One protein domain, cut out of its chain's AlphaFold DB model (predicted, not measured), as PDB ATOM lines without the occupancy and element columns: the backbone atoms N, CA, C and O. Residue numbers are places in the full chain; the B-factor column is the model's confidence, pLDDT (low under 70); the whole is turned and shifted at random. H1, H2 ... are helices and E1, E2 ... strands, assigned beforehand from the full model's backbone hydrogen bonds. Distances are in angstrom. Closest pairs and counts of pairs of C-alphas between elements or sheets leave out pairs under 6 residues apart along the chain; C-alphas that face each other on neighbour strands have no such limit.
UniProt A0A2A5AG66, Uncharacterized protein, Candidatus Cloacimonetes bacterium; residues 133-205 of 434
ATOM      1  N   ALA A 133      36.139 -23.426 -18.811       61.56
ATOM      2  CA  ALA A 133      35.226 -23.932 -17.796       61.56
ATOM      3  C   ALA A 133      35.370 -23.132 -16.491       61.56
ATOM      4  O   ALA A 133      34.368 -22.664 -15.965       61.56
ATOM      5  N   PHE A 134      36.604 -22.935 -15.998       67.38
ATOM      6  CA  PHE A 134      36.875 -22.235 -14.731       67.38
ATOM      7  C   PHE A 134      38.248 -21.569 -14.725       67.38
ATOM      8  O   PHE A 134      39.251 -22.257 -14.851       67.38
ATOM      9  N   CYS A 135      38.330 -20.268 -14.494       65.44
ATOM     10  CA  CYS A 135      39.577 -19.581 -14.181       65.44
ATOM     11  C   CYS A 135      39.752 -19.425 -12.675       65.44
ATOM     12  O   CYS A 135      38.845 -19.024 -11.945       65.44
ATOM     13  N   TYR A 136      40.962 -19.721 -12.220       58.31
ATOM     14  CA  TYR A 136      41.432 -19.426 -10.885       58.31
ATOM     15  C   TYR A 136      41.716 -17.931 -10.743       58.31
ATOM     16  O   TYR A 136      42.518 -17.359 -11.483       58.31
ATOM     17  N   PHE A 137      41.118 -17.316  -9.726       55.91
ATOM     18  CA  PHE A 137      41.471 -15.963  -9.317       55.91
ATOM     19  C   PHE A 137      42.512 -15.993  -8.220       55.91
ATOM     20  O   PHE A 137      42.218 -16.240  -7.050       55.91
ATOM     21  N   ASN A 138      43.738 -15.667  -8.603       40.53
ATOM     22  CA  ASN A 138      44.805 -15.384  -7.664       40.53
ATOM     23  C   ASN A 138      44.745 -13.908  -7.230       40.53
ATOM     24  O   ASN A 138      45.622 -13.155  -7.632       40.53
ATOM     25  N   LYS A 139      43.687 -13.468  -6.518       40.22
ATOM     26  CA  LYS A 139      43.681 -12.274  -5.627       40.22
ATOM     27  C   LYS A 139      42.274 -11.838  -5.184       40.22
ATOM     28  O   LYS A 139      41.432 -11.514  -6.010       40.22
ATOM     29  N   SER A 140      42.090 -11.779  -3.861       36.38
ATOM     30  CA  SER A 140      41.443 -10.740  -3.021       36.38
ATOM     31  C   SER A 140      40.108 -10.054  -3.377       36.38
ATOM     32  O   SER A 140      39.582  -9.362  -2.505       36.38
ATOM     33  N   THR A 141      39.520 -10.187  -4.565       43.25
ATOM     34  CA  THR A 141      38.381  -9.342  -4.987       43.25
ATOM     35  C   THR A 141      37.007  -9.839  -4.540       43.25
ATOM     36  O   THR A 141      36.070  -9.045  -4.485       43.25
ATOM     37  N   ILE A 142      36.872 -11.093  -4.104       47.69
ATOM     38  CA  ILE A 142      35.643 -11.591  -3.466       47.69
ATOM     39  C   ILE A 142      35.870 -11.640  -1.954       47.69
ATOM     40  O   ILE A 142      36.154 -12.692  -1.395       47.69
ATOM     41  N   ARG A 143      35.831 -10.475  -1.289       46.31
ATOM     42  CA  ARG A 143      35.836 -10.341   0.190       46.31
ATOM     43  C   ARG A 143      36.811 -11.296   0.920       46.31
ATOM     44  O   ARG A 143      36.415 -11.967   1.869       46.31
ATOM     45  N   GLY A 144      38.055 -11.421   0.445       40.84
ATOM     46  CA  GLY A 144      39.081 -12.279   1.068       40.84
ATOM     47  C   GLY A 144      38.719 -13.769   1.206       40.84
ATOM     48  O   GLY A 144      39.348 -14.471   1.991       40.84
ATOM     49  N   SER A 145      37.707 -14.247   0.480       49.44
ATOM     50  CA  SER A 145      37.112 -15.572   0.647       49.44
ATOM     51  C   SER A 145      37.420 -16.453  -0.567       49.44
ATOM     52  O   SER A 145      37.438 -15.984  -1.703       49.44
ATOM     53  N   TYR A 146      37.681 -17.739  -0.328       56.19
ATOM     54  CA  TYR A 146      37.864 -18.742  -1.380       56.19
ATOM     55  C   TYR A 146      36.650 -18.787  -2.326       56.19
ATOM     56  O   TYR A 146      35.522 -18.562  -1.887       56.19
ATOM     57  N   LEU A 147      36.859 -19.131  -3.605       65.94
ATOM     58  CA  LEU A 147      35.757 -19.420  -4.533       65.94
ATOM     59  C   LEU A 147      34.979 -20.631  -3.992       65.94
ATOM     60  O   LEU A 147      35.452 -21.764  -4.090       65.94
ATOM     61  N   LYS A 148      33.817 -20.391  -3.377       71.38
ATOM     62  CA  LYS A 148      32.922 -21.426  -2.850       71.38
ATOM     63  C   LYS A 148      31.750 -21.581  -3.810       71.38
ATOM     64  O   LYS A 148      30.920 -20.687  -3.896       71.38
ATOM     65  N   THR A 149      31.673 -22.702  -4.516       75.38
ATOM     66  CA  THR A 149      30.446 -23.116  -5.211       75.38
ATOM     67  C   THR A 149      29.719 -24.164  -4.377       75.38
ATOM     68  O   THR A 149      30.227 -24.633  -3.359       75.38
ATOM     69  N   SER A 150      28.564 -24.617  -4.861       78.19
ATOM     70  CA  SER A 150      27.955 -25.843  -4.357       78.19
ATOM     71  C   SER A 150      28.944 -27.019  -4.427       78.19
ATOM     72  O   SER A 150      29.580 -27.230  -5.470       78.19
ATOM     73  N   LYS A 151      29.047 -27.836  -3.370       84.94
ATOM     74  CA  LYS A 151      29.826 -29.099  -3.384       84.94
ATOM     75  C   LYS A 151      29.208 -30.161  -4.303       84.94
ATOM     76  O   LYS A 151      29.827 -31.183  -4.625       84.94
ATOM     77  N   TRP A 152      27.990 -29.913  -4.771       84.00
ATOM     78  CA  TRP A 152      27.335 -30.700  -5.807       84.00
ATOM     79  C   TRP A 152      27.580 -30.150  -7.219       84.00
ATOM     80  O   TRP A 152      27.365 -30.897  -8.170       84.00
ATOM     81  N   GLY A 153      28.085 -28.919  -7.349       82.88
ATOM     82  CA  GLY A 153      28.442 -28.278  -8.616       82.88
ATOM     83  C   GLY A 153      29.854 -28.608  -9.110       82.88
ATOM     84  O   GLY A 153      30.489 -29.573  -8.678       82.88
ATOM     85  N   ALA A 154      30.358 -27.784 -10.029       82.00
ATOM     86  CA  ALA A 154      31.581 -28.056 -10.782       82.00
ATOM     87  C   ALA A 154      32.861 -28.195  -9.940       82.00
ATOM     88  O   ALA A 154      33.636 -29.121 -10.184       82.00
ATOM     89  N   ILE A 155      33.072 -27.358  -8.913       84.94
ATOM     90  CA  ILE A 155      34.225 -27.531  -8.007       84.94
ATOM     91  C   ILE A 155      34.121 -28.878  -7.290       84.94
ATOM     92  O   ILE A 155      35.096 -29.621  -7.225       84.94
ATOM     93  N   GLY A 156      32.928 -29.239  -6.818       89.00
ATOM     94  CA  GLY A 156      32.697 -30.535  -6.191       89.00
ATOM     95  C   GLY A 156      32.911 -31.720  -7.137       89.00
ATOM     96  O   GLY A 156      33.370 -32.774  -6.698       89.00
ATOM     97  N   HIS A 157      32.611 -31.569  -8.433       89.44
ATOM     98  CA  HIS A 157      32.933 -32.571  -9.455       89.44
ATOM     99  C   HIS A 157      34.443 -32.738  -9.640       89.44
ATOM    100  O   HIS A 157      34.919 -33.872  -9.685       89.44
ATOM    101  N   ILE A 158      35.192 -31.632  -9.682       89.88
ATOM    102  CA  ILE A 158      36.659 -31.653  -9.731       89.88
ATOM    103  C   ILE A 158      37.218 -32.331  -8.473       89.88
ATOM    104  O   ILE A 158      38.006 -33.261  -8.587       89.88
ATOM    105  N   GLN A 159      36.765 -31.936  -7.281       92.12
ATOM    106  CA  GLN A 159      37.214 -32.524  -6.012       92.12
ATOM    107  C   GLN A 159      36.962 -34.037  -5.946       92.12
ATOM    108  O   GLN A 159      37.846 -34.791  -5.545       92.12
ATOM    109  N   ARG A 160      35.788 -34.497  -6.404       94.88
ATOM    110  CA  ARG A 160      35.469 -35.931  -6.508       94.88
ATOM    111  C   ARG A 160      36.387 -36.660  -7.482       94.88
ATOM    112  O   ARG A 160      36.883 -37.730  -7.152       94.88
ATOM    113  N   ALA A 161      36.624 -36.085  -8.658       94.31
ATOM    114  CA  ALA A 161      37.492 -36.680  -9.671       94.31
ATOM    115  C   ALA A 161      38.961 -36.763  -9.224       94.31
ATOM    116  O   ALA A 161      39.663 -37.702  -9.588       94.31
ATOM    117  N   LEU A 162      39.405 -35.806  -8.408       93.88
ATOM    118  CA  LEU A 162      40.739 -35.783  -7.806       93.88
ATOM    119  C   LEU A 162      40.839 -36.618  -6.517       93.88
ATOM    120  O   LEU A 162      41.912 -36.675  -5.927       93.88
ATOM    121  N   ASN A 163      39.747 -37.253  -6.076       95.38
ATOM    122  CA  ASN A 163      39.672 -38.026  -4.834       95.38
ATOM    123  C   ASN A 163      40.137 -37.241  -3.587       95.38
ATOM    124  O   ASN A 163      40.866 -37.755  -2.740       95.38
ATOM    125  N   ILE A 164      39.713 -35.979  -3.480       94.38
ATOM    126  CA  ILE A 164      39.961 -35.110  -2.319       94.38
ATOM    127  C   ILE A 164      38.646 -34.747  -1.616       94.38
ATOM    128  O   ILE A 164      37.554 -35.068  -2.090       94.38
ATOM    129  N   LYS A 165      38.733 -34.057  -0.470       93.94
ATOM    130  CA  LYS A 165      37.562 -33.576   0.279       93.94
ATOM    131  C   LYS A 165      36.619 -32.768  -0.625       93.94
ATOM    132  O   LYS A 165      37.045 -31.846  -1.313       93.94
ATOM    133  N   VAL A 166      35.329 -33.105  -0.572       91.75
ATOM    134  CA  VAL A 166      34.271 -32.506  -1.400       91.75
ATOM    135  C   VAL A 166      33.495 -31.479  -0.579       91.75
ATOM    136  O   VAL A 166      32.493 -31.799   0.063       91.75
ATOM    137  N   ASP A 167      33.981 -30.244  -0.569       87.62
ATOM    138  CA  ASP A 167      33.378 -29.120   0.158       87.62
ATOM    139  C   ASP A 167      32.946 -27.959  -0.750       87.62
ATOM    140  O   ASP A 167      32.370 -26.990  -0.260       87.62
ATOM    141  N   GLY A 168      33.166 -28.070  -2.065       85.12
ATOM    142  CA  GLY A 168      32.794 -27.044  -3.039       85.12
ATOM    143  C   GLY A 168      33.698 -25.812  -3.007       85.12
ATOM    144  O   GLY A 168      33.415 -24.836  -3.701       85.12
ATOM    145  N   ILE A 169      34.789 -25.842  -2.238       84.81
ATOM    146  CA  ILE A 169      35.726 -24.728  -2.100       84.81
ATOM    147  C   ILE A 169      36.938 -24.954  -3.010       84.81
ATOM    148  O   ILE A 169      37.698 -25.918  -2.866       84.81
ATOM    149  N   PHE A 170      37.187 -24.029  -3.939       80.00
ATOM    150  CA  PHE A 170      38.429 -24.026  -4.714       80.00
ATOM    151  C   PHE A 170      39.569 -23.429  -3.873       80.00
ATOM    152  O   PHE A 170      39.963 -22.273  -4.033       80.00
ATOM    153  N   GLY A 171      40.061 -24.219  -2.917       82.00
ATOM    154  CA  GLY A 171      41.179 -23.873  -2.038       82.00
ATOM    155  C   GLY A 171      42.546 -24.324  -2.565       82.00
ATOM    156  O   GLY A 171      42.668 -24.866  -3.667       82.00
ATOM    157  N   ALA A 172      43.581 -24.140  -1.738       83.56
ATOM    158  CA  ALA A 172      44.953 -24.556  -2.046       83.56
ATOM    159  C   ALA A 172      45.047 -26.057  -2.376       83.56
ATOM    160  O   ALA A 172      45.659 -26.421  -3.377       83.56
ATOM    161  N   THR A 173      44.362 -26.913  -1.610       88.12
ATOM    162  CA  THR A 173      44.329 -28.366  -1.843       88.12
ATOM    163  C   THR A 173      43.771 -28.715  -3.219       88.12
ATOM    164  O   THR A 173      44.395 -29.479  -3.955       88.12
ATOM    165  N   THR A 174      42.633 -28.126  -3.604       87.44
ATOM    166  CA  THR A 174      42.031 -28.336  -4.929       87.44
ATOM    167  C   THR A 174      42.988 -27.884  -6.031       87.44
ATOM    168  O   THR A 174      43.203 -28.620  -6.992       87.44
ATOM    169  N   LYS A 175      43.623 -26.715  -5.868       84.94
ATOM    170  CA  LYS A 175      44.583 -26.169  -6.835       84.94
ATOM    171  C   LYS A 175      45.807 -27.071  -7.026       84.94
ATOM    172  O   LYS A 175      46.142 -27.382  -8.164       84.94
ATOM    173  N   VAL A 176      46.460 -27.491  -5.941       88.31
ATOM    174  CA  VAL A 176      47.676 -28.322  -5.995       88.31
ATOM    175  C   VAL A 176      47.391 -29.662  -6.671       88.31
ATOM    176  O   VAL A 176      48.116 -30.056  -7.582       88.31
ATOM    177  N   ASN A 177      46.295 -30.327  -6.294       90.25
ATOM    178  CA  ASN A 177      45.915 -31.604  -6.902       90.25
ATOM    179  C   ASN A 177      45.543 -31.449  -8.381       90.25
ATOM    180  O   ASN A 177      45.870 -32.312  -9.193       90.25
ATOM    181  N   LEU A 178      44.899 -30.338  -8.749       88.06
ATOM    182  CA  LEU A 178      44.570 -30.045 -10.139       88.06
ATOM    183  C   LEU A 178      45.827 -29.808 -10.989       88.06
ATOM    184  O   LEU A 178      45.929 -30.364 -12.079       88.06
ATOM    185  N   ILE A 179      46.789 -29.031 -10.482       88.12
ATOM    186  CA  ILE A 179      48.086 -28.794 -11.135       88.12
ATOM    187  C   ILE A 179      48.833 -30.115 -11.341       88.12
ATOM    188  O   ILE A 179      49.245 -30.413 -12.463       88.12
ATOM    189  N   ALA A 180      48.932 -30.939 -10.295       88.12
ATOM    190  CA  ALA A 180      49.582 -32.245 -10.371       88.12
ATOM    191  C   ALA A 180      48.900 -33.174 -11.393       88.12
ATOM    192  O   ALA A 180      49.577 -33.854 -12.164       88.12
ATOM    193  N   ASN A 181      47.562 -33.174 -11.442       90.00
ATOM    194  CA  ASN A 181      46.797 -33.983 -12.393       90.00
ATOM    195  C   ASN A 181      46.987 -33.519 -13.847       90.00
ATOM    196  O   ASN A 181      47.143 -34.348 -14.744       90.00
ATOM    197  N   LEU A 182      46.997 -32.203 -14.074       87.31
ATOM    198  CA  LEU A 182      47.137 -31.606 -15.403       87.31
ATOM    199  C   LEU A 182      48.582 -31.563 -15.911       87.31
ATOM    200  O   LEU A 182      48.770 -31.392 -17.114       87.31
ATOM    201  N   LYS A 183      49.577 -31.723 -15.028       88.06
ATOM    202  CA  LYS A 183      51.012 -31.586 -15.337       88.06
ATOM    203  C   LYS A 183      51.337 -30.227 -15.973       88.06
ATOM    204  O   LYS A 183      51.966 -30.161 -17.025       88.06
ATOM    205  N   VAL A 184      50.851 -29.151 -15.352       79.69
ATOM    206  CA  VAL A 184      51.068 -27.765 -15.804       79.69
ATOM    207  C   VAL A 184      51.697 -26.929 -14.697       79.69
ATOM    208  O   VAL A 184      51.210 -26.944 -13.573       79.69
ATOM    209  N   ASP A 185      52.724 -26.146 -15.016       72.94
ATOM    210  CA  ASP A 185      53.449 -25.366 -13.999       72.94
ATOM    211  C   ASP A 185      52.680 -24.110 -13.560       72.94
ATOM    212  O   ASP A 185      52.742 -23.698 -12.405       72.94
ATOM    213  N   ASN A 186      51.882 -23.530 -14.464       70.56
ATOM    214  CA  ASN A 186      51.109 -22.311 -14.222       70.56
ATOM    215  C   ASN A 186      49.636 -22.504 -14.599       70.56
ATOM    216  O   ASN A 186      49.197 -22.180 -15.703       70.56
ATOM    217  N   PHE A 187      48.846 -23.031 -13.661       70.62
ATOM    218  CA  PHE A 187      47.400 -23.151 -13.840       70.62
ATOM    219  C   PHE A 187      46.690 -21.820 -13.555       70.62
ATOM    220  O   PHE A 187      46.577 -21.400 -12.400       70.62
ATOM    221  N   GLN A 188      46.169 -21.191 -14.610       72.75
ATOM    222  CA  GLN A 188      45.282 -20.030 -14.503       72.75
ATOM    223  C   GLN A 188      43.828 -20.394 -14.796       72.75
ATOM    224  O   GLN A 188      42.949 -19.954 -14.067       72.75
ATOM    225  N   CYS A 189      43.556 -21.207 -15.818       74.19
ATOM    226  CA  CYS A 189      42.198 -21.600 -16.174       74.19
ATOM    227  C   CYS A 189      42.116 -23.047 -16.658       74.19
ATOM    228  O   CYS A 189      43.034 -23.562 -17.291       74.19
ATOM    229  N   LEU A 190      40.974 -23.671 -16.392       78.19
ATOM    230  CA  LEU A 190      40.569 -24.968 -16.893       78.19
ATOM    231  C   LEU A 190      39.798 -24.780 -18.192       78.19
ATOM    232  O   LEU A 190      38.718 -24.188 -18.185       78.19
ATOM    233  N   SER A 191      40.310 -25.308 -19.297       80.31
ATOM    234  CA  SER A 191      39.531 -25.407 -20.530       80.31
ATOM    235  C   SER A 191      38.404 -26.434 -20.384       80.31
ATOM    236  O   SER A 191      38.460 -27.343 -19.552       80.31
ATOM    237  N   ASN A 192      37.386 -26.330 -21.235       81.75
ATOM    238  CA  ASN A 192      36.312 -27.312 -21.355       81.75
ATOM    239  C   ASN A 192      36.863 -28.739 -21.537       81.75
ATOM    240  O   ASN A 192      36.414 -29.666 -20.865       81.75
ATOM    241  N   GLN A 193      37.885 -28.911 -22.384       85.38
ATOM    242  CA  GLN A 193      38.515 -30.214 -22.612       85.38
ATOM    243  C   GLN A 193      39.208 -30.741 -21.352       85.38
ATOM    244  O   GLN A 193      39.066 -31.914 -21.016       85.38
ATOM    245  N   GLN A 194      39.944 -29.890 -20.631       87.62
ATOM    246  CA  GLN A 194      40.598 -30.292 -19.384       87.62
ATOM    247  C   GLN A 194      39.563 -30.680 -18.321       87.62
ATOM    248  O   GLN A 194      39.707 -31.723 -17.683       87.62
ATOM    249  N   TYR A 195      38.483 -29.902 -18.184       86.62
ATOM    250  CA  TYR A 195      37.374 -30.227 -17.286       86.62
ATOM    251  C   TYR A 195      36.764 -31.591 -17.608       86.62
ATOM    252  O   TYR A 195      36.609 -32.423 -16.711       86.62
ATOM    253  N   GLN A 196      36.474 -31.853 -18.883       89.81
ATOM    254  CA  GLN A 196      35.942 -33.138 -19.327       89.81
ATOM    255  C   GLN A 196      36.935 -34.281 -19.093       89.81
ATOM    256  O   GLN A 196      36.544 -35.361 -18.655       89.81
ATOM    257  N   ASN A 197      38.228 -34.058 -19.327       89.88
ATOM    258  CA  ASN A 197      39.255 -35.075 -19.120       89.88
ATOM    259  C   ASN A 197      39.367 -35.491 -17.648       89.88
ATOM    260  O   ASN A 197      39.503 -36.688 -17.380       89.88
ATOM    261  N   ILE A 198      39.272 -34.533 -16.723       90.62
ATOM    262  CA  ILE A 198      39.329 -34.780 -15.277       90.62
ATOM    263  C   ILE A 198      38.031 -35.421 -14.793       90.62
ATOM    264  O   ILE A 198      38.043 -36.497 -14.207       90.62
ATOM    265  N   THR A 199      36.900 -34.764 -15.047       90.44
ATOM    266  CA  THR A 199      35.619 -35.117 -14.416       90.44
ATOM    267  C   THR A 199      34.844 -36.196 -15.161       90.44
ATOM    268  O   THR A 199      33.920 -36.777 -14.598       90.44
ATOM    269  N   LYS A 200      35.197 -36.453 -16.426       93.06
ATOM    270  CA  LYS A 200      34.426 -37.268 -17.382       93.06
ATOM    271  C   LYS A 200      33.017 -36.726 -17.654       93.06
ATOM    272  O   LYS A 200      32.171 -37.450 -18.171       93.06
ATOM    273  N   LEU A 201      32.766 -35.455 -17.337       87.94
ATOM    274  CA  LEU A 201      31.492 -34.780 -17.575       87.94
ATOM    275  C   LEU A 201      31.574 -33.875 -18.800       87.94
ATOM    276  O   LEU A 201      32.604 -33.258 -19.071       87.94
ATOM    277  N   THR A 202      30.463 -33.759 -19.522       87.31
ATOM    278  CA  THR A 202      30.329 -32.776 -20.597       87.31
ATOM    279  C   THR A 202      30.470 -31.363 -20.023       87.31
ATOM    280  O   THR A 202      29.851 -31.071 -18.995       87.31
ATOM    281  N   PRO A 203      31.251 -30.478 -20.666       80.56
ATOM    282  CA  PRO A 203      31.342 -29.086 -20.258       80.56
ATOM    283  C   PRO A 203      29.975 -28.405 -20.249       80.56
ATOM    284  O   PRO A 203      29.121 -28.649 -21.104       80.56
ATOM    285  N   GLU A 204      29.775 -27.533 -19.273       83.25
ATOM    286  CA  GLU A 204      28.516 -26.827 -19.083       83.25
ATOM    287  C   GLU A 204      28.280 -25.788 -20.188       83.25
ATOM    288  O   GLU A 204      29.201 -25.089 -20.620       83.25
ATOM    289  N   ASN A 205      27.028 -25.656 -20.638       86.44
ATOM    290  CA  ASN A 205      26.628 -24.553 -21.514       86.44
ATOM    291  C   ASN A 205      26.535 -23.232 -20.727       86.44
ATOM    292  O   ASN A 205      26.533 -23.227 -19.494       86.44
TER     293      ASN A 205
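This is residues 133 to 205 of the 434 residues of an uncharacterized protein of Candidatus Cloacimonetes bacterium (UniProt A0A2A5AG66). A tiny ribbon of two antiparallel strands, E1 and E2, sits at one side of three short helices, H1, H2 and H3, whose centres make a triangle; H1 is steeply tilted to both H2 and H3, at 65 and 46 degrees, and H2 and H3 are about perpendicular at 75 degrees. Residues 139 to 144, in the long link after E1, stick out from this loosely joined set. The printed part has 73 residues, with three named helices and two named strands in the order E1, H1, H2, E2, H3; the class is mostly helix, though under half of the residues are in named elements. The whole is compact, with a radius of gyration of the C-alphas of 11.5 A and spans of 32 by 28 by 25 A.

E1 is residues 133 to 135, beginning at C-alpha 133 (35.226, -23.932, -17.796), and E2 is residues 189 to 191. H3 is residues 192 to 199, 10.5 A long, ending at C-alpha 199 (35.619, -35.117, -14.416). H1 is residues 154 to 161, also 10.5 A, and H2, the longest helix, is residues 172 to 182, 15.3 A.

E1 and E2 are antiparallel at 165 degrees, with N 190 and O 134 within hydrogen-bond range at 2.7 A. The closest C-alphas of E1 and H3, Ala 133 and Asn 192, are 5.0 A apart. H3 and H1 touch, closest at the C-alphas of Thr 199 and Ala 161, 5.3 A, at a steep tilt of 46 degrees, the same way. H2 is close to H1 but not clearly touching, with the C-alphas of Thr 174 and Gln 159 closest at 6.5 A. In H1, H2 and H3 every O i to N i+4 pair is within hydrogen-bond range.

The C-alphas farthest apart, Arg 143 and Lys 200, are 32.2 A apart. The printed part has no cut. The link E1 to H1 is long, 18 residues. Residues 133 to 147 have pLDDT under 70.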